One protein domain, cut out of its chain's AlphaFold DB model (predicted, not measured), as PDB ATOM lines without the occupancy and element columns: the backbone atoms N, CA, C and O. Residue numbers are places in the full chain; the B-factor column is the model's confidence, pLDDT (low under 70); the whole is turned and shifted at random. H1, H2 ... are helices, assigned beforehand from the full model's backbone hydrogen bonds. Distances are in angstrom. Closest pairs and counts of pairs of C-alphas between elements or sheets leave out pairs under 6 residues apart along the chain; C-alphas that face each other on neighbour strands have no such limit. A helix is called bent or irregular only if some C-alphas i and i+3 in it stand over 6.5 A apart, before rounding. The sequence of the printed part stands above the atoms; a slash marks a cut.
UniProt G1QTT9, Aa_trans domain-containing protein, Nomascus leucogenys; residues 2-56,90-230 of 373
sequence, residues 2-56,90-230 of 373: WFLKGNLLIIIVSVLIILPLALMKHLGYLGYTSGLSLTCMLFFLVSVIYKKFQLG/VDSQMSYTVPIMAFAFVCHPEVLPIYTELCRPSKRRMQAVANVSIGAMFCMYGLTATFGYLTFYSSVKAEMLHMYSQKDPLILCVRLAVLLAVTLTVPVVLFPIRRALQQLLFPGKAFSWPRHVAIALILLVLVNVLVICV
ATOM      1  N   TRP A   2     129.085 166.398 146.863       51.09
ATOM      2  CA  TRP A   2     128.058 165.488 146.339       51.09
ATOM      3  C   TRP A   2     128.667 164.212 145.723       51.09
ATOM      4  O   TRP A   2     128.062 163.146 145.799       51.09
ATOM      5  N   PHE A   3     129.898 164.301 145.205       52.41
ATOM      6  CA  PHE A   3     130.666 163.203 144.600       52.41
ATOM      7  C   PHE A   3     131.233 162.194 145.621       52.41
ATOM      8  O   PHE A   3     131.627 161.095 145.245       52.41
ATOM      9  N   LEU A   4     131.242 162.542 146.913       53.41
ATOM     10  CA  LEU A   4     131.681 161.679 148.022       53.41
ATOM     11  C   LEU A   4     130.568 160.758 148.557       53.41
ATOM     12  O   LEU A   4     130.830 159.892 149.391       53.41
ATOM     13  N   LYS A   5     129.321 160.900 148.082       71.88
ATOM     14  CA  LYS A   5     128.240 159.963 148.422       71.88
ATOM     15  C   LYS A   5     128.452 158.653 147.659       71.88
ATOM     16  O   LYS A   5     128.255 158.610 146.447       71.88
ATOM     17  N   GLY A   6     128.797 157.579 148.375       69.69
ATOM     18  CA  GLY A   6     129.099 156.262 147.792       69.69
ATOM     19  C   GLY A   6     128.028 155.744 146.823       69.69
ATOM     20  O   GLY A   6     128.359 155.272 145.741       69.69
ATOM     21  N   ASN A   7     126.744 155.945 147.137       76.31
ATOM     22  CA  ASN A   7     125.634 155.531 146.267       76.31
ATOM     23  C   ASN A   7     125.661 156.228 144.899       76.31
ATOM     24  O   ASN A   7     125.367 155.612 143.879       76.31
ATOM     25  N   LEU A   8     126.036 157.508 144.864       79.50
ATOM     26  CA  LEU A   8     126.110 158.261 143.618       79.50
ATOM     27  C   LEU A   8     127.346 157.873 142.800       79.50
ATOM     28  O   LEU A   8     127.257 157.770 141.580       79.50
ATOM     29  N   LEU A   9     128.473 157.595 143.464       79.31
ATOM     30  CA  LEU A   9     129.685 157.098 142.811       79.31
ATOM     31  C   LEU A   9     129.420 155.776 142.074       79.31
ATOM     32  O   LEU A   9     129.841 155.620 140.929       79.31
ATOM     33  N   ILE A  10     128.672 154.857 142.693       79.81
ATOM     34  CA  ILE A  10     128.290 153.575 142.081       79.81
ATOM     35  C   ILE A  10     127.467 153.810 140.804       79.81
ATOM     36  O   ILE A  10     127.739 153.188 139.775       79.81
ATOM     37  N   ILE A  11     126.507 154.742 140.836       80.75
ATOM     38  CA  ILE A  11     125.685 155.091 139.667       80.75
ATOM     39  C   ILE A  11     126.549 155.704 138.557       80.75
ATOM     40  O   ILE A  11     126.425 155.313 137.397       80.75
ATOM     41  N   ILE A  12     127.458 156.620 138.897       83.12
ATOM     42  CA  ILE A  12     128.350 157.275 137.930       83.12
ATOM     43  C   ILE A  12     129.245 156.245 137.231       83.12
ATOM     44  O   ILE A  12     129.288 156.207 136.001       83.12
ATOM     45  N   VAL A  13     129.915 155.373 137.990       82.12
ATOM     46  CA  VAL A  13     130.765 154.304 137.434       82.12
ATOM     47  C   VAL A  13     129.939 153.341 136.578       82.12
ATOM     48  O   VAL A  13     130.367 152.945 135.490       82.12
ATOM     49  N   SER A  14     128.725 153.012 137.025       79.62
ATOM     50  CA  SER A  14     127.803 152.146 136.289       79.62
ATOM     51  C   SER A  14     127.431 152.720 134.923       79.62
ATOM     52  O   SER A  14     127.473 152.005 133.923       79.62
ATOM     53  N   VAL A  15     127.092 154.006 134.854       82.06
ATOM     54  CA  VAL A  15     126.650 154.647 133.608       82.06
ATOM     55  C   VAL A  15     127.826 154.962 132.680       82.06
ATOM     56  O   VAL A  15     127.716 154.749 131.476       82.06
ATOM     57  N   LEU A  16     128.951 155.446 133.215       83.25
ATOM     58  CA  LEU A  16     130.072 155.920 132.396       83.25
ATOM     59  C   LEU A  16     131.024 154.811 131.943       83.25
ATOM     60  O   LEU A  16     131.633 154.945 130.886       83.25
ATOM     61  N   ILE A  17     131.178 153.741 132.726       83.31
ATOM     62  CA  ILE A  17     132.154 152.679 132.442       83.31
ATOM     63  C   ILE A  17     131.436 151.365 132.150       83.31
ATOM     64  O   ILE A  17     131.643 150.763 131.100       83.31
ATOM     65  N   ILE A  18     130.561 150.914 133.050       84.44
ATOM     66  CA  ILE A  18     129.979 149.568 132.944       84.44
ATOM     67  C   ILE A  18     129.005 149.477 131.766       84.44
ATOM     68  O   ILE A  18     129.086 148.536 130.981       84.44
ATOM     69  N   LEU A  19     128.105 150.450 131.613       84.06
ATOM     70  CA  LEU A  19     127.100 150.464 130.552       84.06
ATOM     71  C   LEU A  19     127.709 150.434 129.137       84.06
ATOM     72  O   LEU A  19     127.330 149.539 128.378       84.06
ATOM     73  N   PRO A  20     128.651 151.320 128.747       85.19
ATOM     74  CA  PRO A  20     129.232 151.259 127.405       85.19
ATOM     75  C   PRO A  20     129.980 149.943 127.155       85.19
ATOM     76  O   PRO A  20     129.859 149.378 126.068       85.19
ATOM     77  N   LEU A  21     130.678 149.402 128.161       82.81
ATOM     78  CA  LEU A  21     131.365 148.114 128.034       82.81
ATOM     79  C   LEU A  21     130.377 146.936 127.917       82.81
ATOM     80  O   LEU A  21     130.603 146.027 127.121       82.81
ATOM     81  N   ALA A  22     129.263 146.947 128.654       80.31
ATOM     82  CA  ALA A  22     128.253 145.881 128.635       80.31
ATOM     83  C   ALA A  22     127.408 145.859 127.342       80.31
ATOM     84  O   ALA A  22     126.868 144.812 126.950       80.31
ATOM     85  N   LEU A  23     127.302 147.009 126.667       81.25
ATOM     86  CA  LEU A  23     126.643 147.157 125.366       81.25
ATOM     87  C   LEU A  23     127.500 146.663 124.193       81.25
ATOM     88  O   LEU A  23     127.000 146.562 123.071       81.25
ATOM     89  N   MET A  24     128.770 146.312 124.424       80.75
ATOM     90  CA  MET A  24     129.607 145.755 123.369       80.75
ATOM     91  C   MET A  24     129.095 144.379 122.916       80.75
ATOM     92  O   MET A  24     128.709 143.509 123.702       80.75
ATOM     93  N   LYS A  25     129.066 144.194 121.591       66.19
ATOM     94  CA  LYS A  25     128.450 143.030 120.939       66.19
ATOM     95  C   LYS A  25     129.389 141.826 120.833       66.19
ATOM     96  O   LYS A  25     128.911 140.695 120.866       66.19
ATOM     97  N   HIS A  26     130.692 142.067 120.693       69.00
ATOM     98  CA  HIS A  26     131.701 141.032 120.464       69.00
ATOM     99  C   HIS A  26     132.571 140.829 121.704       69.00
ATOM    100  O   HIS A  26     133.164 141.782 122.211       69.00
ATOM    101  N   LEU A  27     132.672 139.577 122.156       71.81
ATOM    102  CA  LEU A  27     133.419 139.195 123.356       71.81
ATOM    103  C   LEU A  27     134.940 139.365 123.178       71.81
ATOM    104  O   LEU A  27     135.650 139.583 124.154       71.81
ATOM    105  N   GLY A  28     135.437 139.381 121.934       70.94
ATOM    106  CA  GLY A  28     136.853 139.616 121.626       70.94
ATOM    107  C   GLY A  28     137.414 140.938 122.174       70.94
ATOM    108  O   GLY A  28     138.531 140.956 122.683       70.94
ATOM    109  N   TYR A  29     136.634 142.028 122.172       72.75
ATOM    110  CA  TYR A  29     137.076 143.309 122.755       72.75
ATOM    111  C   TYR A  29     137.134 143.274 124.290       72.75
ATOM    112  O   TYR A  29     137.990 143.924 124.890       72.75
ATOM    113  N   LEU A  30     136.274 142.463 124.920       75.56
ATOM    114  CA  LEU A  30     136.295 142.187 126.363       75.56
ATOM    115  C   LEU A  30     137.525 141.362 126.786       75.56
ATOM    116  O   LEU A  30     137.884 141.347 127.965       75.56
ATOM    117  N   GLY A  31     138.206 140.700 125.844       79.19
ATOM    118  CA  GLY A  31     139.462 139.998 126.109       79.19
ATOM    119  C   GLY A  31     140.570 140.934 126.609       79.19
ATOM    120  O   GLY A  31     141.255 140.607 127.578       79.19
ATOM    121  N   TYR A  32     140.699 142.134 126.029       82.44
ATOM    122  CA  TYR A  32     141.709 143.118 126.446       82.44
ATOM    123  C   TYR A  32     141.457 143.649 127.862       82.44
ATOM    124  O   TYR A  32     142.374 143.704 128.681       82.44
ATOM    125  N   THR A  33     140.203 143.987 128.179       85.88
ATOM    126  CA  THR A  33     139.819 144.449 129.523       85.88
ATOM    127  C   THR A  33     139.986 143.348 130.571       85.88
ATOM    128  O   THR A  33     140.350 143.631 131.710       85.88
ATOM    129  N   SER A  34     139.787 142.085 130.181       86.44
ATOM    130  CA  SER A  34     140.009 140.924 131.054       86.44
ATOM    131  C   SER A  34     141.496 140.704 131.356       86.44
ATOM    132  O   SER A  34     141.848 140.416 132.497       86.44
ATOM    133  N   GLY A  35     142.380 140.901 130.369       89.94
ATOM    134  CA  GLY A  35     143.832 140.869 130.578       89.94
ATOM    135  C   GLY A  35     144.304 141.930 131.576       89.94
ATOM    136  O   GLY A  35     145.039 141.610 132.507       89.94
ATOM    137  N   LEU A  36     143.806 143.165 131.443       91.00
ATOM    138  CA  LEU A  36     144.083 144.246 132.396       91.00
ATOM    139  C   LEU A  36     143.599 143.901 133.817       91.00
ATOM    140  O   LEU A  36     144.349 144.070 134.777       91.00
ATOM    141  N   SER A  37     142.380 143.363 133.948       92.19
ATOM    142  CA  SER A  37     141.829 142.900 135.232       92.19
ATOM    143  C   SER A  37     142.722 141.836 135.891       92.19
ATOM    144  O   SER A  37     143.045 141.938 137.077       92.19
ATOM    145  N   LEU A  38     143.209 140.861 135.115       91.75
ATOM    146  CA  LEU A  38     144.111 139.821 135.613       91.75
ATOM    147  C   LEU A  38     145.439 140.401 136.122       91.75
ATOM    148  O   LEU A  38     145.905 140.012 137.193       91.75
ATOM    149  N   THR A  39     146.035 141.358 135.402       94.12
ATOM    150  CA  THR A  39     147.260 142.042 135.848       94.12
ATOM    151  C   THR A  39     147.043 142.792 137.164       94.12
ATOM    152  O   THR A  39     147.876 142.696 138.064       94.12
ATOM    153  N   CYS A  40     145.910 143.483 137.327       94.50
ATOM    154  CA  CYS A  40     145.551 144.141 138.586       94.50
ATOM    155  C   CYS A  40     145.405 143.144 139.752       94.50
ATOM    156  O   CYS A  40     145.868 143.424 140.858       94.50
ATOM    157  N   MET A  41     144.822 141.966 139.514       93.75
ATOM    158  CA  MET A  41     144.696 140.919 140.537       93.75
ATOM    159  C   MET A  41     146.043 140.272 140.897       93.75
ATOM    160  O   MET A  41     146.293 139.974 142.064       93.75
ATOM    161  N   LEU A  42     146.946 140.107 139.926       95.56
ATOM    162  CA  LEU A  42     148.329 139.685 140.183       95.56
ATOM    163  C   LEU A  42     149.091 140.721 141.016       95.56
ATOM    164  O   LEU A  42     149.783 140.359 141.965       95.56
ATOM    165  N   PHE A  43     148.918 142.009 140.714       95.56
ATOM    166  CA  PHE A  43     149.493 143.092 141.509       95.56
ATOM    167  C   PHE A  43     148.981 143.084 142.957       95.56
ATOM    168  O   PHE A  43     149.770 143.254 143.890       95.56
ATOM    169  N   PHE A  44     147.686 142.825 143.160       94.88
ATOM    170  CA  PHE A  44     147.115 142.630 144.491       94.88
ATOM    171  C   PHE A  44     147.778 141.460 145.231       94.88
ATOM    172  O   PHE A  44     148.242 141.656 146.354       94.88
ATOM    173  N   LEU A  45     147.903 140.286 144.601       95.56
ATOM    174  CA  LEU A  45     148.574 139.129 145.206       95.56
ATOM    175  C   LEU A  45     150.008 139.471 145.640       95.56
ATOM    176  O   LEU A  45     150.373 139.255 146.795       95.56
ATOM    177  N   VAL A  46     150.811 140.036 144.735       95.69
ATOM    178  CA  VAL A  46     152.204 140.412 145.029       95.69
ATOM    179  C   VAL A  46     152.267 141.415 146.182       95.69
ATOM    180  O   VAL A  46     153.108 141.283 147.070       95.69
ATOM    181  N   SER A  47     151.347 142.377 146.217       93.38
ATOM    182  CA  SER A  47     151.270 143.381 147.281       93.38
ATOM    183  C   SER A  47     150.923 142.778 148.643       93.38
ATOM    184  O   SER A  47     151.512 143.179 149.644       93.38
ATOM    185  N   VAL A  48     150.010 141.801 148.696       92.25
ATOM    186  CA  VAL A  48     149.666 141.079 149.936       92.25
ATOM    187  C   VAL A  48     150.871 140.302 150.456       92.25
ATOM    188  O   VAL A  48     151.200 140.401 151.638       92.25
ATOM    189  N   ILE A  49     151.574 139.590 149.570       93.38
ATOM    190  CA  ILE A  49     152.802 138.863 149.916       93.38
ATOM    191  C   ILE A  49     153.853 139.840 150.453       93.38
ATOM    192  O   ILE A  49     154.377 139.651 151.547       93.38
ATOM    193  N   TYR A  50     154.125 140.922 149.722       91.75
ATOM    194  CA  TYR A  50     155.087 141.943 150.129       91.75
ATOM    195  C   TYR A  50     154.741 142.544 151.496       91.75
ATOM    196  O   TYR A  50     155.599 142.648 152.374       91.75
ATOM    197  N   LYS A  51     153.468 142.887 151.715       88.06
ATOM    198  CA  LYS A  51     153.000 143.456 152.980       88.06
ATOM    199  C   LYS A  51     153.144 142.485 154.141       88.06
ATOM    200  O   LYS A  51     153.541 142.931 155.211       88.06
ATOM    201  N   LYS A  52     152.926 141.185 153.939       86.44
ATOM    202  CA  LYS A  52     153.171 140.175 154.977       86.44
ATOM    203  C   LYS A  52     154.626 140.159 155.463       86.44
ATOM    204  O   LYS A  52     154.864 139.903 156.646       86.44
ATOM    205  N   PHE A  53     155.586 140.379 154.565       86.94
ATOM    206  CA  PHE A  53     157.010 140.423 154.916       86.94
ATOM    207  C   PHE A  53     157.429 141.763 155.538       86.94
ATOM    208  O   PHE A  53     158.348 141.785 156.347       86.94
ATOM    209  N   GLN A  54     156.738 142.859 155.208       82.81
ATOM    210  CA  GLN A  54     156.982 144.190 155.782       82.81
ATOM    211  C   GLN A  54     156.362 144.369 157.173       82.81
ATOM    212  O   GLN A  54     157.001 144.874 158.091       82.81
ATOM    213  N   LEU A  55     155.107 143.949 157.339       74.69
ATOM    214  CA  LEU A  55     154.337 144.046 158.581       74.69
ATOM    215  C   LEU A  55     154.708 142.894 159.526       74.69
ATOM    216  O   LEU A  55     153.830 142.155 159.958       74.69
ATOM    217  N   GLY A  56     156.003 142.679 159.794       63.75
ATOM    218  CA  GLY A  56     156.464 141.644 160.725       63.75
ATOM    219  C   GLY A  56     155.609 141.612 161.999       63.75
ATOM    220  O   GLY A  56     155.094 142.646 162.419       63.75
ATOM    221  N   VAL A  90     136.555 125.981 164.752       77.12
ATOM    222  CA  VAL A  90     135.152 125.716 164.428       77.12
ATOM    223  C   VAL A  90     134.311 126.807 165.059       77.12
ATOM    224  O   VAL A  90     134.055 126.787 166.258       77.12
ATOM    225  N   ASP A  91     133.914 127.775 164.240       77.06
ATOM    226  CA  ASP A  91     133.035 128.872 164.635       77.06
ATOM    227  C   ASP A  91     131.785 128.889 163.741       77.06
ATOM    228  O   ASP A  91     131.794 128.448 162.591       77.06
ATOM    229  N   SER A  92     130.709 129.469 164.260       74.31
ATOM    230  CA  SER A  92     129.473 129.824 163.558       74.31
ATOM    231  C   SER A  92     129.701 130.497 162.193       74.31
ATOM    232  O   SER A  92     128.891 130.341 161.272       74.31
ATOM    233  N   GLN A  93     130.828 131.201 162.020       73.88
ATOM    234  CA  GLN A  93     131.233 131.849 160.769       73.88
ATOM    235  C   GLN A  93     131.571 130.864 159.638       73.88
ATOM    236  O   GLN A  93     131.470 131.238 158.468       73.88
ATOM    237  N   MET A  94     131.887 129.599 159.946       78.06
ATOM    238  CA  MET A  94     132.139 128.560 158.936       78.06
ATOM    239  C   MET A  94     130.942 128.327 158.004       78.06
ATOM    240  O   MET A  94     131.131 127.896 156.864       78.06
ATOM    241  N   SER A  95     129.729 128.666 158.455       81.81
ATOM    242  CA  SER A  95     128.503 128.616 157.647       81.81
ATOM    243  C   SER A  95     128.577 129.473 156.377       81.81
ATOM    244  O   SER A  95     127.975 129.115 155.368       81.81
ATOM    245  N   TYR A  96     129.352 130.562 156.390       85.94
ATOM    246  CA  TYR A  96     129.582 131.408 155.218       85.94
ATOM    247  C   TYR A  96     130.784 130.933 154.393       85.94
ATOM    248  O   TYR A  96     130.791 131.097 153.176       85.94
ATOM    249  N   THR A  97     131.780 130.296 155.016       88.69
ATOM    250  CA  THR A  97     133.021 129.878 154.345       88.69
ATOM    251  C   THR A  97     132.778 128.856 153.239       88.69
ATOM    252  O   THR A  97     133.254 129.048 152.122       88.69
ATOM    253  N   VAL A  98     132.031 127.781 153.517       88.19
ATOM    254  CA  VAL A  98     131.821 126.702 152.531       88.19
ATOM    255  C   VAL A  98     131.067 127.211 151.287       88.19
ATOM    256  O   VAL A  98     131.550 126.977 150.176       88.19
ATOM    257  N   PRO A  99     129.962 127.972 151.417       90.38
ATOM    258  CA  PRO A  99     129.281 128.580 150.270       90.38
ATOM    259  C   PRO A  99     130.134 129.582 149.489       90.38
ATOM    260  O   PRO A  99     130.127 129.554 148.259       90.38
ATOM    261  N   ILE A 100     130.899 130.441 150.172       92.19
ATOM    262  CA  ILE A 100     131.778 131.420 149.513       92.19
ATOM    263  C   ILE A 100     132.871 130.702 148.710       92.19
ATOM    264  O   ILE A 100     133.136 131.069 147.567       92.19
ATOM    265  N   MET A 101     133.463 129.641 149.266       91.88
ATOM    266  CA  MET A 101     134.442 128.815 148.556       91.88
ATOM    267  C   MET A 101     133.822 128.106 147.350       91.88
ATOM    268  O   MET A 101     134.421 128.096 146.277       91.88
ATOM    269  N   ALA A 102     132.609 127.561 147.487       91.12
ATOM    270  CA  ALA A 102     131.897 126.955 146.367       91.12
ATOM    271  C   ALA A 102     131.635 127.980 145.250       91.12
ATOM    272  O   ALA A 102     131.893 127.689 144.085       91.12
ATOM    273  N   PHE A 103     131.193 129.193 145.603       91.31
ATOM    274  CA  PHE A 103     130.984 130.294 144.662       91.31
ATOM    275  C   PHE A 103     132.267 130.716 143.940       91.31
ATOM    276  O   PHE A 103     132.234 130.940 142.732       91.31
ATOM    277  N   ALA A 104     133.400 130.779 144.647       93.12
ATOM    278  CA  ALA A 104     134.679 131.224 144.091       93.12
ATOM    279  C   ALA A 104     135.158 130.380 142.893       93.12
ATOM    280  O   ALA A 104     135.879 130.889 142.035       93.12
ATOM    281  N   PHE A 105     134.740 129.111 142.814       91.50
ATOM    282  CA  PHE A 105     135.061 128.201 141.709       91.50
ATOM    283  C   PHE A 105     133.929 128.047 140.678       91.50
ATOM    284  O   PHE A 105     134.019 127.221 139.766       91.50
ATOM    285  N   VAL A 106     132.863 128.849 140.764       91.75
ATOM    286  CA  VAL A 106     131.810 128.867 139.742       91.75
ATOM    287  C   VAL A 106     132.280 129.662 138.524       91.75
ATOM    288  O   VAL A 106     132.246 130.886 138.509       91.75
ATOM    289  N   CYS A 107     132.640 128.957 137.455       91.81
ATOM    290  CA  CYS A 107     132.915 129.543 136.133       91.81
ATOM    291  C   CYS A 107     131.971 129.031 135.026       91.81
ATOM    292  O   CYS A 107     132.038 129.466 133.878       91.81
ATOM    293  N   HIS A 108     131.064 128.115 135.376       91.69
ATOM    294  CA  HIS A 108     130.154 127.407 134.471       91.69
ATOM    295  C   HIS A 108     129.363 128.307 133.494       91.69
ATOM    296  O   HIS A 108     129.271 127.931 132.322       91.69
ATOM    297  N   PRO A 109     128.826 129.482 133.896       90.38
ATOM    298  CA  PRO A 109     128.070 130.350 132.983       90.38
ATOM    299  C   PRO A 109     128.887 130.878 131.791       90.38
ATOM    300  O   PRO A 109     128.328 131.128 130.723       90.38
ATOM    301  N   GLU A 110     130.208 130.997 131.950       88.69
ATOM    302  CA  GLU A 110     131.114 131.563 130.944       88.69
ATOM    303  C   GLU A 110     131.641 130.518 129.950       88.69
ATOM    304  O   GLU A 110     132.183 130.862 128.899       88.69
ATOM    305  N   VAL A 111     131.450 129.224 130.230       90.38
ATOM    306  CA  VAL A 111     131.999 128.127 129.416       90.38
ATOM    307  C   VAL A 111     131.505 128.198 127.970       90.38
ATOM    308  O   VAL A 111     132.297 128.041 127.044       90.38
ATOM    309  N   LEU A 112     130.212 128.458 127.752       88.38
ATOM    310  CA  LEU A 112     129.634 128.525 126.405       88.38
ATOM    311  C   LEU A 112     130.122 129.751 125.608       88.38
ATOM    312  O   LEU A 112     130.575 129.548 124.479       88.38
ATOM    313  N   PRO A 113     130.077 130.992 126.143       86.19
ATOM    314  CA  PRO A 113     130.699 132.146 125.493       86.19
ATOM    315  C   PRO A 113     132.174 131.924 125.127       86.19
ATOM    316  O   PRO A 113     132.557 132.182 123.985       86.19
ATOM    317  N   ILE A 114     132.981 131.381 126.048       89.19
ATOM    318  CA  ILE A 114     134.406 131.103 125.809       89.19
ATOM    319  C   ILE A 114     134.580 130.051 124.711       89.19
ATOM    320  O   ILE A 114     135.397 130.221 123.810       89.19
ATOM    321  N   TYR A 115     133.789 128.975 124.748       90.75
ATOM    322  CA  TYR A 115     133.860 127.909 123.751       90.75
ATOM    323  C   TYR A 115     133.577 128.420 122.336       90.75
ATOM    324  O   TYR A 115     134.245 128.003 121.394       90.75
ATOM    325  N   THR A 116     132.614 129.334 122.177       88.44
ATOM    326  CA  THR A 116     132.259 129.886 120.859       88.44
ATOM    327  C   THR A 116     133.312 130.823 120.272       88.44
ATOM    328  O   THR A 116     133.379 130.951 119.056       88.44
ATOM    329  N   GLU A 117     134.143 131.442 121.110       87.31
ATOM    330  CA  GLU A 117     135.222 132.349 120.683       87.31
ATOM    331  C   GLU A 117     136.579 131.632 120.561       87.31
ATOM    332  O   GLU A 117     137.559 132.193 120.069       87.31
ATOM    333  N   LEU A 118     136.667 130.370 120.995       89.31
ATOM    334  CA  LEU A 118     137.905 129.606 120.965       89.31
ATOM    335  C   LEU A 118     138.298 129.250 119.522       89.31
ATOM    336  O   LEU A 118     137.575 128.545 118.818       89.31
ATOM    337  N   CYS A 119     139.499 129.652 119.099       88.19
ATOM    338  CA  CYS A 119     140.048 129.288 117.790       88.19
ATOM    339  C   CYS A 119     140.028 127.765 117.596       88.19
ATOM    340  O   CYS A 119     140.757 127.074 118.300       88.19
ATOM    341  N   ARG A 120     139.274 127.240 116.617       91.44
ATOM    342  CA  ARG A 120     139.050 125.793 116.373       91.44
ATOM    343  C   ARG A 120     138.551 125.068 117.644       91.44
ATOM    344  O   ARG A 120     139.344 124.372 118.301       91.44
ATOM    345  N   PRO A 121     137.265 125.231 118.001       91.81
ATOM    346  CA  PRO A 121     136.724 124.748 119.265       91.81
ATOM    347  C   PRO A 121     136.637 123.216 119.287       91.81
ATOM    348  O   PRO A 121     136.135 122.581 118.362       91.81
ATOM    349  N   SER A 122     137.138 122.594 120.355       95.25
ATOM    350  CA  SER A 122     137.040 121.146 120.579       95.25
ATOM    351  C   SER A 122     136.954 120.836 122.071       95.25
ATOM    352  O   SER A 122     137.450 121.603 122.897       95.25
ATOM    353  N   LYS A 123     136.339 119.698 122.431       93.00
ATOM    354  CA  LYS A 123     136.167 119.291 123.840       93.00
ATOM    355  C   LYS A 123     137.508 119.225 124.579       93.00
ATOM    356  O   LYS A 123     137.648 119.787 125.657       93.00
ATOM    357  N   ARG A 124     138.524 118.613 123.956       94.38
ATOM    358  CA  ARG A 124     139.872 118.467 124.531       94.38
ATOM    359  C   ARG A 124     140.537 119.816 124.808       94.38
ATOM    360  O   ARG A 124     141.174 119.978 125.842       94.38
ATOM    361  N   ARG A 125     140.389 120.785 123.899       93.88
ATOM    362  CA  ARG A 125     140.987 122.117 124.064       93.88
ATOM    363  C   ARG A 125     140.256 122.940 125.111       93.88
ATOM    364  O   ARG A 125     140.918 123.564 125.927       93.88
ATOM    365  N   MET A 126     138.925 122.879 125.140       94.19
ATOM    366  CA  MET A 126     138.151 123.540 126.190       94.19
ATOM    367  C   MET A 126     138.474 122.968 127.575       94.19
ATOM    368  O   MET A 126     138.660 123.729 128.517       94.19
ATOM    369  N   GLN A 127     138.641 121.645 127.691       93.94
ATOM    370  CA  GLN A 127     139.070 121.013 128.940       93.94
ATOM    371  C   GLN A 127     140.473 121.463 129.364       93.94
ATOM    372  O   GLN A 127     140.701 121.724 130.539       93.94
ATOM    373  N   ALA A 128     141.415 121.585 128.422       94.38
ATOM    374  CA  ALA A 128     142.749 122.100 128.723       94.38
ATOM    375  C   ALA A 128     142.693 123.552 129.232       94.38
ATOM    376  O   ALA A 128     143.319 123.862 130.242       94.38
ATOM    377  N   VAL A 129     141.896 124.412 128.585       94.19
ATOM    378  CA  VAL A 129     141.657 125.796 129.034       94.19
ATOM    379  C   VAL A 129     141.065 125.811 130.444       94.19
ATOM    380  O   VAL A 129     141.560 126.543 131.299       94.19
ATOM    381  N   ALA A 130     140.060 124.974 130.716       93.88
ATOM    382  CA  ALA A 130     139.442 124.864 132.034       93.88
ATOM    383  C   ALA A 130     140.444 124.402 133.105       93.88
ATOM    384  O   ALA A 130     140.560 125.049 134.142       93.88
ATOM    385  N   ASN A 131     141.217 123.345 132.840       94.44
ATOM    386  CA  ASN A 131     142.193 122.801 133.788       94.44
ATOM    387  C   ASN A 131     143.293 123.816 134.129       94.44
ATOM    388  O   ASN A 131     143.600 124.012 135.302       94.44
ATOM    389  N   VAL A 132     143.861 124.484 133.117       95.50
ATOM    390  CA  VAL A 132     144.893 125.514 133.324       95.50
ATOM    391  C   VAL A 132     144.323 126.697 134.107       95.50
ATOM    392  O   VAL A 132     144.948 127.154 135.061       95.50
ATOM    393  N   SER A 133     143.122 127.163 133.754       94.12
ATOM    394  CA  SER A 133     142.499 128.323 134.406       94.12
ATOM    395  C   SER A 133     142.115 128.030 135.857       94.12
ATOM    396  O   SER A 133     142.404 128.834 136.740       94.12
ATOM    397  N   ILE A 134     141.505 126.871 136.129       94.31
ATOM    398  CA  ILE A 134     141.134 126.457 137.490       94.31
ATOM    399  C   ILE A 134     142.381 126.238 138.349       94.31
ATOM    400  O   ILE A 134     142.416 126.708 139.483       94.31
ATOM    401  N   GLY A 135     143.422 125.594 137.809       95.31
ATOM    402  CA  GLY A 135     144.696 125.424 138.510       95.31
ATOM    403  C   GLY A 135     145.354 126.762 138.859       95.31
ATOM    404  O   GLY A 135     145.760 126.973 140.000       95.31
ATOM    405  N   ALA A 136     145.390 127.705 137.912       94.44
ATOM    406  CA  ALA A 136     145.918 129.046 138.155       94.44
ATOM    407  C   ALA A 136     145.106 129.808 139.221       94.44
ATOM    408  O   ALA A 136     145.695 130.389 140.132       94.44
ATOM    409  N   MET A 137     143.769 129.767 139.157       94.44
ATOM    410  CA  MET A 137     142.899 130.387 140.166       94.44
ATOM    411  C   MET A 137     143.081 129.763 141.550       94.44
ATOM    412  O   MET A 137     143.164 130.492 142.534       94.44
ATOM    413  N   PHE A 138     143.206 128.436 141.634       95.31
ATOM    414  CA  PHE A 138     143.477 127.740 142.892       95.31
ATOM    415  C   PHE A 138     144.776 128.236 143.540       95.31
ATOM    416  O   PHE A 138     144.772 128.586 144.719       95.31
ATOM    417  N   CYS A 139     145.862 128.356 142.769       95.75
ATOM    418  CA  CYS A 139     147.123 128.911 143.264       95.75
ATOM    419  C   CYS A 139     146.977 130.374 143.712       95.75
ATOM    420  O   CYS A 139     147.419 130.731 144.802       95.75
ATOM    421  N   MET A 140     146.333 131.216 142.901       94.88
ATOM    422  CA  MET A 140     146.119 132.636 143.211       94.88
ATOM    423  C   MET A 140     145.326 132.831 144.507       94.88
ATOM    424  O   MET A 140     145.742 133.592 145.386       94.88
ATOM    425  N   TYR A 141     144.199 132.129 144.648       95.06
ATOM    426  CA  TYR A 141     143.368 132.184 145.848       95.06
ATOM    427  C   TYR A 141     144.082 131.588 147.056       95.06
ATOM    428  O   TYR A 141     144.069 132.207 148.117       95.06
ATOM    429  N   GLY A 142     144.757 130.447 146.898       95.19
ATOM    430  CA  GLY A 142     145.502 129.798 147.975       95.19
ATOM    431  C   GLY A 142     146.611 130.687 148.536       95.19
ATOM    432  O   GLY A 142     146.686 130.879 149.750       95.19
ATOM    433  N   LEU A 143     147.432 131.296 147.673       96.06
ATOM    434  CA  LEU A 143     148.501 132.200 148.106       96.06
ATOM    435  C   LEU A 143     147.926 133.461 148.764       96.06
ATOM    436  O   LEU A 143     148.362 133.835 149.852       96.06
ATOM    437  N   THR A 144     146.908 134.080 148.157       94.69
ATOM    438  CA  THR A 144     146.261 135.276 148.720       94.69
ATOM    439  C   THR A 144     145.655 134.988 150.092       94.69
ATOM    440  O   THR A 144     145.872 135.757 151.025       94.69
ATOM    441  N   ALA A 145     144.923 133.881 150.236       93.19
ATOM    442  CA  ALA A 145     144.298 133.491 151.493       93.19
ATOM    443  C   ALA A 145     145.347 133.178 152.566       93.19
ATOM    444  O   ALA A 145     145.216 133.639 153.696       93.19
ATOM    445  N   THR A 146     146.418 132.464 152.203       92.19
ATOM    446  CA  THR A 146     147.497 132.108 153.133       92.19
ATOM    447  C   THR A 146     148.220 133.353 153.641       92.19
ATOM    448  O   THR A 146     148.244 133.609 154.842       92.19
ATOM    449  N   PHE A 147     148.784 134.173 152.748       92.12
ATOM    450  CA  PHE A 147     149.540 135.361 153.160       92.12
ATOM    451  C   PHE A 147     148.642 136.459 153.740       92.12
ATOM    452  O   PHE A 147     149.056 137.172 154.654       92.12
ATOM    453  N   GLY A 148     147.401 136.561 153.264       90.69
ATOM    454  CA  GLY A 148     146.395 137.460 153.812       90.69
ATOM    455  C   GLY A 148     146.009 137.105 155.246       90.69
ATOM    456  O   GLY A 148     146.043 137.969 156.122       90.69
ATOM    457  N   TYR A 149     145.741 135.822 155.517       89.69
ATOM    458  CA  TYR A 149     145.487 135.333 156.872       89.69
ATOM    459  C   TYR A 149     146.705 135.535 157.774       89.69
ATOM    460  O   TYR A 149     146.583 136.132 158.835       89.69
ATOM    461  N   LEU A 150     147.901 135.145 157.325       87.75
ATOM    462  CA  LEU A 150     149.130 135.311 158.107       87.75
ATOM    463  C   LEU A 150     149.490 136.782 158.387       87.75
ATOM    464  O   LEU A 150     150.360 137.040 159.215       87.75
ATOM    465  N   THR A 151     148.890 137.751 157.688       86.00
ATOM    466  CA  THR A 151     149.133 139.179 157.950       86.00
ATOM    467  C   THR A 151     148.386 139.663 159.194       86.00
ATOM    468  O   THR A 151     148.926 140.477 159.936       86.00
ATOM    469  N   PHE A 152     147.170 139.167 159.445       83.75
ATOM    470  CA  PHE A 152     146.295 139.667 160.522       83.75
ATOM    471  C   PHE A 152     145.820 138.586 161.510       83.75
ATOM    472  O   PHE A 152     145.156 138.907 162.495       83.75
ATOM    473  N   TYR A 153     146.148 137.316 161.265       85.88
ATOM    474  CA  TYR A 153     145.808 136.153 162.087       85.88
ATOM    475  C   TYR A 153     144.312 136.096 162.447       85.88
ATOM    476  O   TYR A 153     143.451 136.118 161.568       85.88
ATOM    477  N   SER A 154     143.973 136.022 163.734       79.00
ATOM    478  CA  SER A 154     142.594 135.931 164.229       79.00
ATOM    479  C   SER A 154     141.759 137.201 164.009       79.00
ATOM    480  O   SER A 154     140.545 137.163 164.184       79.00
ATOM    481  N   SER A 155     142.368 138.309 163.580       80.19
ATOM    482  CA  SER A 155     141.701 139.613 163.438       80.19
ATOM    483  C   SER A 155     141.241 139.934 162.005       80.19
ATOM    484  O   SER A 155     140.923 141.082 161.690       80.19
ATOM    485  N   VAL A 156     141.216 138.948 161.101       84.62
ATOM    486  CA  VAL A 156     140.826 139.149 159.694       84.62
ATOM    487  C   VAL A 156     139.331 139.488 159.572       84.62
ATOM    488  O   VAL A 156     138.457 138.721 159.973       84.62
ATOM    489  N   LYS A 157     139.021 140.629 158.942       85.44
ATOM    490  CA  LYS A 157     137.649 141.011 158.552       85.44
ATOM    491  C   LYS A 157     137.252 140.402 157.202       85.44
ATOM    492  O   LYS A 157     138.102 139.960 156.438       85.44
ATOM    493  N   ALA A 158     135.950 140.431 156.880       84.06
ATOM    494  CA  ALA A 158     135.424 139.963 155.586       84.06
ATOM    495  C   ALA A 158     136.118 140.627 154.383       84.06
ATOM    496  O   ALA A 158     136.350 139.986 153.364       84.06
ATOM    497  N   GLU A 159     136.470 141.906 154.530       87.19
ATOM    498  CA  GLU A 159     137.233 142.676 153.556       87.19
ATOM    499  C   GLU A 159     138.620 142.984 154.116       87.19
ATOM    500  O   GLU A 159     138.826 143.942 154.864       87.19
ATOM    501  N   MET A 160     139.602 142.170 153.734       86.56
ATOM    502  CA  MET A 160     140.981 142.333 154.199       86.56
ATOM    503  C   MET A 160     141.590 143.678 153.771       86.56
ATOM    504  O   MET A 160     142.386 144.262 154.502       86.56
ATOM    505  N   LEU A 161     141.196 144.223 152.614       85.88
ATOM    506  CA  LEU A 161     141.725 145.494 152.102       85.88
ATOM    507  C   LEU A 161     141.414 146.688 153.018       85.88
ATOM    508  O   LEU A 161     142.171 147.663 153.042       85.88
ATOM    509  N   HIS A 162     140.333 146.597 153.795       84.06
ATOM    510  CA  HIS A 162     139.953 147.597 154.789       84.06
ATOM    511  C   HIS A 162     140.832 147.537 156.051       84.06
ATOM    512  O   HIS A 162     140.851 148.486 156.830       84.06
ATOM    513  N   MET A 163     141.571 146.440 156.258       83.50
ATOM    514  CA  MET A 163     142.440 146.263 157.426       83.50
ATOM    515  C   MET A 163     143.816 146.899 157.274       83.50
ATOM    516  O   MET A 163     144.478 147.177 158.270       83.50
ATOM    517  N   TYR A 164     144.231 147.186 156.045       83.81
ATOM    518  CA  TYR A 164     145.457 147.927 155.791       83.81
ATOM    519  C   TYR A 164     145.270 149.435 156.007       83.81
ATOM    520  O   TYR A 164     144.191 149.990 155.778       83.81
ATOM    521  N   SER A 165     146.354 150.106 156.405       81.44
ATOM    522  CA  SER A 165     146.368 151.552 156.641       81.44
ATOM    523  C   SER A 165     145.947 152.342 155.399       81.44
ATOM    524  O   SER A 165     146.440 152.122 154.296       81.44
ATOM    525  N   GLN A 166     145.063 153.317 155.612       78.06
ATOM    526  CA  GLN A 166     144.537 154.223 154.585       78.06
ATOM    527  C   GLN A 166     145.600 155.180 154.025       78.06
ATOM    528  O   GLN A 166     145.447 155.699 152.926       78.06
ATOM    529  N   LYS A 167     146.665 155.434 154.794       80.88
ATOM    530  CA  LYS A 167     147.712 156.409 154.454       80.88
ATOM    531  C   LYS A 167     148.821 155.825 153.579       80.88
ATOM    532  O   LYS A 167     149.691 156.559 153.129       80.88
ATOM    533  N   ASP A 168     148.815 154.513 153.372       85.12
ATOM    534  CA  ASP A 168     149.860 153.823 152.633       85.12
ATOM    535  C   ASP A 168     149.603 153.915 151.117       85.12
ATOM    536  O   ASP A 168     148.593 153.381 150.638       85.12
ATOM    537  N   PRO A 169     150.491 154.565 150.341       88.69
ATOM    538  CA  PRO A 169     150.271 154.774 148.914       88.69
ATOM    539  C   PRO A 169     150.209 153.455 148.135       88.69
ATOM    540  O   PRO A 169     149.463 153.359 147.162       88.69
ATOM    541  N   LEU A 170     150.921 152.410 148.577       90.19
ATOM    542  CA  LEU A 170     150.881 151.102 147.921       90.19
ATOM    543  C   LEU A 170     149.498 150.463 148.076       90.19
ATOM    544  O   LEU A 170     148.934 149.955 147.111       90.19
ATOM    545  N   ILE A 171     148.919 150.537 149.274       89.44
ATOM    546  CA  ILE A 171     147.579 150.005 149.559       89.44
ATOM    547  C   ILE A 171     146.502 150.805 148.828       89.44
ATOM    548  O   ILE A 171     145.538 150.221 148.328       89.44
ATOM    549  N   LEU A 172     146.667 152.125 148.724       90.94
ATOM    550  CA  LEU A 172     145.776 152.964 147.929       90.94
ATOM    551  C   LEU A 172     145.793 152.546 146.451       90.94
ATOM    552  O   LEU A 172     144.732 152.320 145.870       90.94
ATOM    553  N   CYS A 173     146.980 152.352 145.869       92.75
ATOM    554  CA  CYS A 173     147.127 151.840 144.506       92.75
ATOM    555  C   CYS A 173     146.477 150.459 144.334       92.75
ATOM    556  O   CYS A 173     145.766 150.233 143.358       92.75
ATOM    557  N   VAL A 174     146.663 149.546 145.291       93.94
ATOM    558  CA  VAL A 174     146.036 148.214 145.271       93.94
ATOM    559  C   VAL A 174     144.512 148.310 145.288       93.94
ATOM    560  O   VAL A 174     143.847 147.608 144.530       93.94
ATOM    561  N   ARG A 175     143.936 149.195 146.105       92.12
ATOM    562  CA  ARG A 175     142.482 149.411 146.145       92.12
ATOM    563  C   ARG A 175     141.945 149.913 144.819       92.12
ATOM    564  O   ARG A 175     140.945 149.387 144.343       92.12
ATOM    565  N   LEU A 176     142.623 150.880 144.204       91.56
ATOM    566  CA  LEU A 176     142.259 151.372 142.875       91.56
ATOM    567  C   LEU A 176     142.362 150.262 141.820       91.56
ATOM    568  O   LEU A 176     141.454 150.114 141.006       91.56
ATOM    569  N   ALA A 177     143.412 149.439 141.871       93.62
ATOM    570  CA  ALA A 177     143.595 148.312 140.961       93.62
ATOM    571  C   ALA A 177     142.492 147.250 141.118       93.62
ATOM    572  O   ALA A 177     141.938 146.795 140.121       93.62
ATOM    573  N   VAL A 178     142.130 146.883 142.351       92.75
ATOM    574  CA  VAL A 178     141.039 145.932 142.624       92.75
ATOM    575  C   VAL A 178     139.692 146.508 142.185       92.75
ATOM    576  O   VAL A 178     138.922 145.808 141.533       92.75
ATOM    577  N   LEU A 179     139.415 147.786 142.469       91.25
ATOM    578  CA  LEU A 179     138.195 148.461 142.013       91.25
ATOM    579  C   LEU A 179     138.093 148.470 140.484       91.25
ATOM    580  O   LEU A 179     137.033 148.160 139.937       91.25
ATOM    581  N   LEU A 180     139.194 148.772 139.791       90.56
ATOM    582  CA  LEU A 180     139.264 148.723 138.334       90.56
ATOM    583  C   LEU A 180     139.004 147.302 137.820       90.56
ATOM    584  O   LEU A 180     138.144 147.110 136.965       90.56
ATOM    585  N   ALA A 181     139.692 146.301 138.372       92.44
ATOM    586  CA  ALA A 181     139.548 144.903 137.978       92.44
ATOM    587  C   ALA A 181     138.107 144.391 138.150       92.44
ATOM    588  O   ALA A 181     137.536 143.799 137.230       92.44
ATOM    589  N   VAL A 182     137.480 144.679 139.295       90.75
ATOM    590  CA  VAL A 182     136.076 144.328 139.560       90.75
ATOM    591  C   VAL A 182     135.151 145.037 138.569       90.75
ATOM    592  O   VAL A 182     134.319 144.380 137.948       90.75
ATOM    593  N   THR A 183     135.341 146.340 138.340       89.06
ATOM    594  CA  THR A 183     134.527 147.126 137.392       89.06
ATOM    595  C   THR A 183     134.604 146.566 135.969       89.06
ATOM    596  O   THR A 183     133.578 146.436 135.303       89.06
ATOM    597  N   LEU A 184     135.798 146.172 135.513       88.75
ATOM    598  CA  LEU A 184     136.012 145.573 134.189       88.75
ATOM    599  C   LEU A 184     135.436 144.155 134.067       88.75
ATOM    600  O   LEU A 184     135.167 143.702 132.955       88.75
ATOM    601  N   THR A 185     135.215 143.464 135.185       89.69
ATOM    602  CA  THR A 185     134.654 142.104 135.211       89.69
ATOM    603  C   THR A 185     133.122 142.107 135.111       89.69
ATOM    604  O   THR A 185     132.543 141.195 134.523       89.69
ATOM    605  N   VAL A 186     132.448 143.156 135.598       88.69
ATOM    606  CA  VAL A 186     130.979 143.300 135.507       88.69
ATOM    607  C   VAL A 186     130.421 143.127 134.080       88.69
ATOM    608  O   VAL A 186     129.506 142.318 133.910       88.69
ATOM    609  N   PRO A 187     130.918 143.819 133.033       85.38
ATOM    610  CA  PRO A 187     130.383 143.663 131.678       85.38
ATOM    611  C   PRO A 187     130.579 142.250 131.115       85.38
ATOM    612  O   PRO A 187     129.729 141.786 130.353       85.38
ATOM    613  N   VAL A 188     131.652 141.555 131.514       87.38
ATOM    614  CA  VAL A 188     131.917 140.163 131.117       87.38
ATOM    615  C   VAL A 188     130.821 139.248 131.655       87.38
ATOM    616  O   VAL A 188     130.204 138.534 130.876       87.38
ATOM    617  N   VAL A 189     130.493 139.358 132.945       88.31
ATOM    618  CA  VAL A 189     129.451 138.542 133.596       88.31
ATOM    619  C   VAL A 189     128.038 138.906 133.117       88.31
ATOM    620  O   VAL A 189     127.159 138.050 133.008       88.31
ATOM    621  N   LEU A 190     127.787 140.177 132.782       87.56
ATOM    622  CA  LEU A 190     126.495 140.608 132.235       87.56
ATOM    623  C   LEU A 190     126.234 140.064 130.823       87.56
ATOM    624  O   LEU A 190     125.072 139.914 130.427       87.56
ATOM    625  N   PHE A 191     127.282 139.752 130.057       86.44
ATOM    626  CA  PHE A 191     127.158 139.263 128.687       86.44
ATOM    627  C   PHE A 191     126.350 137.953 128.566       86.44
ATOM    628  O   PHE A 191     125.352 137.949 127.828       86.44
ATOM    629  N   PRO A 192     126.691 136.847 129.263       88.44
ATOM    630  CA  PRO A 192     125.901 135.622 129.201       88.44
ATOM    631  C   PRO A 192     124.506 135.787 129.802       88.44
ATOM    632  O   PRO A 192     123.564 135.217 129.256       88.44
ATOM    633  N   ILE A 193     124.333 136.606 130.848       89.69
ATOM    634  CA  ILE A 193     123.012 136.886 131.440       89.69
ATOM    635  C   ILE A 193     122.098 137.538 130.398       89.69
ATOM    636  O   ILE A 193     120.979 137.080 130.164       89.69
ATOM    637  N   ARG A 194     122.594 138.569 129.703       88.19
ATOM    638  CA  ARG A 194     121.862 139.236 128.621       88.19
ATOM    639  C   ARG A 194     121.528 138.261 127.493       88.19
ATOM    640  O   ARG A 194     120.407 138.277 126.981       88.19
ATOM    641  N   ARG A 195     122.479 137.404 127.099       85.44
ATOM    642  CA  ARG A 195     122.255 136.379 126.068       85.44
ATOM    643  C   ARG A 195     121.173 135.385 126.499       85.44
ATOM    644  O   ARG A 195     120.287 135.101 125.698       85.44
ATOM    645  N   ALA A 196     121.212 134.910 127.743       89.38
ATOM    646  CA  ALA A 196     120.225 133.992 128.300       89.38
ATOM    647  C   ALA A 196     118.825 134.624 128.355       89.38
ATOM    648  O   ALA A 196     117.873 134.030 127.856       89.38
ATOM    649  N   LEU A 197     118.701 135.859 128.855       90.44
ATOM    650  CA  LEU A 197     117.422 136.579 128.900       90.44
ATOM    651  C   LEU A 197     116.839 136.833 127.511       90.44
ATOM    652  O   LEU A 197     115.636 136.687 127.315       90.44
ATOM    653  N   GLN A 198     117.675 137.180 126.528       87.56
ATOM    654  CA  GLN A 198     117.201 137.379 125.162       87.56
ATOM    655  C   GLN A 198     116.643 136.081 124.561       87.56
ATOM    656  O   GLN A 198     115.638 136.132 123.858       87.56
ATOM    657  N   GLN A 199     117.273 134.933 124.837       87.38
ATOM    658  CA  GLN A 199     116.784 133.627 124.381       87.38
ATOM    659  C   GLN A 199     115.510 133.193 125.116       87.38
ATOM    660  O   GLN A 199     114.616 132.638 124.488       87.38
ATOM    661  N   LEU A 200     115.410 133.476 126.420       89.62
ATOM    662  CA  LEU A 200     114.267 133.090 127.248       89.62
ATOM    663  C   LEU A 200     113.011 133.925 126.952       89.62
ATOM    664  O   LEU A 200     111.923 133.375 126.831       89.62
ATOM    665  N   LEU A 201     113.155 135.250 126.835       89.50
ATOM    666  CA  LEU A 201     112.026 136.174 126.659       89.50
ATOM    667  C   LEU A 201     111.609 136.351 125.193       89.50
ATOM    668  O   LEU A 201     110.452 136.654 124.913       89.50
ATOM    669  N   PHE A 202     112.543 136.199 124.248       88.38
ATOM    670  CA  PHE A 202     112.302 136.461 122.825       88.38
ATOM    671  C   PHE A 202     112.904 135.365 121.932       88.38
ATOM    672  O   PHE A 202     113.763 135.662 121.089       88.38
ATOM    673  N   PRO A 203     112.461 134.104 122.085       85.19
ATOM    674  CA  PRO A 203     112.975 132.998 121.288       85.19
ATOM    675  C   PRO A 203     112.761 133.269 119.790       85.19
ATOM    676  O   PRO A 203     111.682 133.677 119.360       85.19
ATOM    677  N   GLY A 204     113.813 133.094 118.985       76.19
ATOM    678  CA  GLY A 204     113.747 133.191 117.519       76.19
ATOM    679  C   GLY A 204     113.531 134.592 116.923       76.19
ATOM    680  O   GLY A 204     113.467 134.725 115.703       76.19
ATOM    681  N   LYS A 205     113.443 135.662 117.729       80.56
ATOM    682  CA  LYS A 205     113.311 137.037 117.212       80.56
ATOM    683  C   LYS A 205     114.669 137.580 116.747       80.56
ATOM    684  O   LYS A 205     115.663 137.500 117.472       80.56
ATOM    685  N   ALA A 206     114.694 138.221 115.575       79.75
ATOM    686  CA  ALA A 206     115.880 138.903 115.051       79.75
ATOM    687  C   ALA A 206     116.414 139.964 116.030       79.75
ATOM    688  O   ALA A 206     115.665 140.527 116.837       79.75
ATOM    689  N   PHE A 207     117.722 140.224 115.979       79.88
ATOM    690  CA  PHE A 207     118.398 141.189 116.848       79.88
ATOM    691  C   PHE A 207     117.822 142.602 116.681       79.88
ATOM    692  O   PHE A 207     117.685 143.091 115.565       79.88
ATOM    693  N   SER A 208     117.542 143.279 117.794       85.81
ATOM    694  CA  SER A 208     117.087 144.672 117.799       85.81
ATOM    695  C   SER A 208     117.832 145.466 118.871       85.81
ATOM    696  O   SER A 208     117.791 145.092 120.046       85.81
ATOM    697  N   TRP A 209     118.455 146.579 118.477       86.06
ATOM    698  CA  TRP A 209     119.207 147.471 119.367       86.06
ATOM    699  C   TRP A 209     118.403 147.987 120.574       86.06
ATOM    700  O   TRP A 209     118.915 147.879 121.687       86.06
ATOM    701  N   PRO A 210     117.145 148.454 120.431       87.69
ATOM    702  CA  PRO A 210     116.385 148.970 121.572       87.69
ATOM    703  C   PRO A 210     116.172 147.916 122.662       87.69
ATOM    704  O   PRO A 210     116.406 148.172 123.836       87.69
ATOM    705  N   ARG A 211     115.819 146.687 122.267       87.06
ATOM    706  CA  ARG A 211     115.657 145.555 123.191       87.06
ATOM    707  C   ARG A 211     116.963 145.199 123.892       87.06
ATOM    708  O   ARG A 211     116.968 144.889 125.075       87.06
ATOM    709  N   HIS A 212     118.066 145.232 123.151       86.56
ATOM    710  CA  HIS A 212     119.388 144.934 123.682       86.56
ATOM    711  C   HIS A 212     119.800 145.929 124.771       86.56
ATOM    712  O   HIS A 212     120.224 145.516 125.850       86.56
ATOM    713  N   VAL A 213     119.616 147.225 124.500       87.88
ATOM    714  CA  VAL A 213     119.893 148.305 125.452       87.88
ATOM    715  C   VAL A 213     118.938 148.235 126.644       87.88
ATOM    716  O   VAL A 213     119.389 148.331 127.780       87.88
ATOM    717  N   ALA A 214     117.645 147.990 126.412       90.19
ATOM    718  CA  ALA A 214     116.649 147.883 127.477       90.19
ATOM    719  C   ALA A 214     116.972 146.752 128.468       90.19
ATOM    720  O   ALA A 214     116.950 146.978 129.674       90.19
ATOM    721  N   ILE A 215     117.334 145.557 127.983       89.81
ATOM    722  CA  ILE A 215     117.723 144.435 128.855       89.81
ATOM    723  C   ILE A 215     118.970 144.794 129.675       89.81
ATOM    724  O   ILE A 215     119.000 144.534 130.877       89.81
ATOM    725  N   ALA A 216     119.984 145.405 129.054       88.19
ATOM    726  CA  ALA A 216     121.198 145.824 129.756       88.19
ATOM    727  C   ALA A 216     120.906 146.878 130.839       88.19
ATOM    728  O   ALA A 216     121.410 146.761 131.954       88.19
ATOM    729  N   LEU A 217     120.052 147.861 130.537       88.88
ATOM    730  CA  LEU A 217     119.639 148.900 131.480       88.88
ATOM    731  C   LEU A 217     118.879 148.305 132.672       88.88
ATOM    732  O   LEU A 217     119.207 148.609 133.814       88.88
ATOM    733  N   ILE A 218     117.904 147.426 132.418       91.12
ATOM    734  CA  ILE A 218     117.116 146.769 133.472       91.12
ATOM    735  C   ILE A 218     118.029 145.950 134.389       91.12
ATOM    736  O   ILE A 218     117.945 146.081 135.608       91.12
ATOM    737  N   LEU A 219     118.936 145.147 133.821       89.88
ATOM    738  CA  LEU A 219     119.910 144.378 134.601       89.88
ATOM    739  C   LEU A 219     120.783 145.283 135.474       89.88
ATOM    740  O   LEU A 219     120.972 145.002 136.655       89.88
ATOM    741  N   LEU A 220     121.288 146.383 134.910       88.25
ATOM    742  CA  LEU A 220     122.138 147.322 135.635       88.25
ATOM    743  C   LEU A 220     121.383 147.994 136.788       88.25
ATOM    744  O   LEU A 220     121.928 148.108 137.886       88.25
ATOM    745  N   VAL A 221     120.126 148.391 136.571       88.75
ATOM    746  CA  VAL A 221     119.264 148.960 137.619       88.75
ATOM    747  C   VAL A 221     119.027 147.944 138.735       88.75
ATOM    748  O   VAL A 221     119.211 148.282 139.901       88.75
ATOM    749  N   LEU A 222     118.693 146.693 138.403       90.12
ATOM    750  CA  LEU A 222     118.466 145.640 139.399       90.12
ATOM    751  C   LEU A 222     119.708 145.380 140.262       90.12
ATOM    752  O   LEU A 222     119.593 145.271 141.482       90.12
ATOM    753  N   VAL A 223     120.897 145.332 139.652       87.75
ATOM    754  CA  VAL A 223     122.162 145.164 140.385       87.75
ATOM    755  C   VAL A 223     122.432 146.358 141.304       87.75
ATOM    756  O   VAL A 223     122.791 146.165 142.462       87.75
ATOM    757  N   ASN A 224     122.211 147.587 140.829       85.69
ATOM    758  CA  ASN A 224     122.383 148.790 141.647       85.69
ATOM    759  C   ASN A 224     121.429 148.806 142.852       85.69
ATOM    760  O   ASN A 224     121.854 149.102 143.968       85.69
ATOM    761  N   VAL A 225     120.161 148.433 142.653       88.06
ATOM    762  CA  VAL A 225     119.180 148.320 143.743       88.06
ATOM    763  C   VAL A 225     119.624 147.275 144.767       88.06
ATOM    764  O   VAL A 225     119.599 147.552 145.964       88.06
ATOM    765  N   LEU A 226     120.093 146.105 144.319       86.31
ATOM    766  CA  LEU A 226     120.571 145.046 145.212       86.31
ATOM    767  C   LEU A 226     121.722 145.526 146.112       86.31
ATOM    768  O   LEU A 226     121.684 145.293 147.320       86.31
ATOM    769  N   VAL A 227     122.707 146.228 145.539       84.31
ATOM    770  CA  VAL A 227     123.861 146.775 146.277       84.31
ATOM    771  C   VAL A 227     123.428 147.821 147.310       84.31
ATOM    772  O   VAL A 227     123.973 147.860 148.409       84.31
ATOM    773  N   ILE A 228     122.420 148.642 147.000       83.75
ATOM    774  CA  ILE A 228     121.880 149.632 147.946       83.75
ATOM    775  C   ILE A 228     121.116 148.946 149.092       83.75
ATOM    776  O   ILE A 228     121.155 149.413 150.231       83.75
ATOM    777  N   CYS A 229     120.419 147.839 148.819       83.50
ATOM    778  CA  CYS A 229     119.617 147.135 149.819       83.50
ATOM    779  C   CYS A 229     120.435 146.241 150.766       83.50
ATOM    780  O   CYS A 229     120.019 146.046 151.914       83.50
ATOM    781  N   VAL A 230     121.559 145.683 150.303       82.38
ATOM    782  CA  VAL A 230     122.378 144.721 151.058       82.38
ATOM    783  C   VAL A 230     123.805 145.266 151.224       82.38
ATOM    784  O   VAL A 230     124.614 145.145 150.308       82.38
TER     785      VAL A 230
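AT A GLANCE: This is residues 2 to 56 and 90 to 230 of the 373 residues of the protein "Aa_trans domain-containing protein" of Nomascus leucogenys (UniProt G1QTT9). The long helix H6 runs through the middle of an all-helix domain, with H2 packed along it and H5 packed on the later part of H2, the centres of H6, H2 and H5 making a triangle, while H1 and H7 pack on the later part of H6. The short H4 crosses H6 near the beginning of H2, and residues 90 to 100, of which 94 to 100 belong to H3, stick out. The printed part has 196 residues with seven named helices, H1 to H7 in order, and no named strand. It is only just compact, close to loose, with a radius of gyration of the C-alphas of 19.2 A and spans of 61 by 51 by 35 A.

IN THESE COORDINATES: H1, residues 6 to 22, begins at C-alpha 6 (129.099, 156.262, 147.792). H2, residues 27 to 54, is 40.4 A long. H3 is residues 94 to 104. H4, residues 108 to 117, is irregular, with C-alphas 109 and 112 7.0 A apart. H5, residues 123 to 155, 44.9 A, is irregular, with C-alphas 151 and 154 9.6 A apart, and has a kink of 55 degrees near residue 149. H6, residues 169 to 201, is 48.0 A. H7, residues 209 to 229, 30.5 A, ends at C-alpha 229 (119.617, 147.135, 149.819).

HOW THE PARTS SIT: H6 is the hub. It touches H2 at a shallow tilt of 34 degrees, only just short of steep, opposite ways; the closest C-alphas, of Ser 37 and Ala 181, are 4.1 A apart. H2 touches H5, with its residues 42 to 52 alone, at 31 degrees, the closest C-alphas being Lys 52 and Thr 151, 5.1 A. H3 touches no helix. In H7 every O i to N i+4 pair is within hydrogen-bond range; H4 has 4 of 6.

THE WHOLE: Residues 57 to 89 are not printed, and C-alphas 56 and 90 are 26.9 A apart across this cut. The link H5 to H6 is long, 13 residues. Residues 2 to 4, 6, 25 to 26 and 56 have pLDDT under 70.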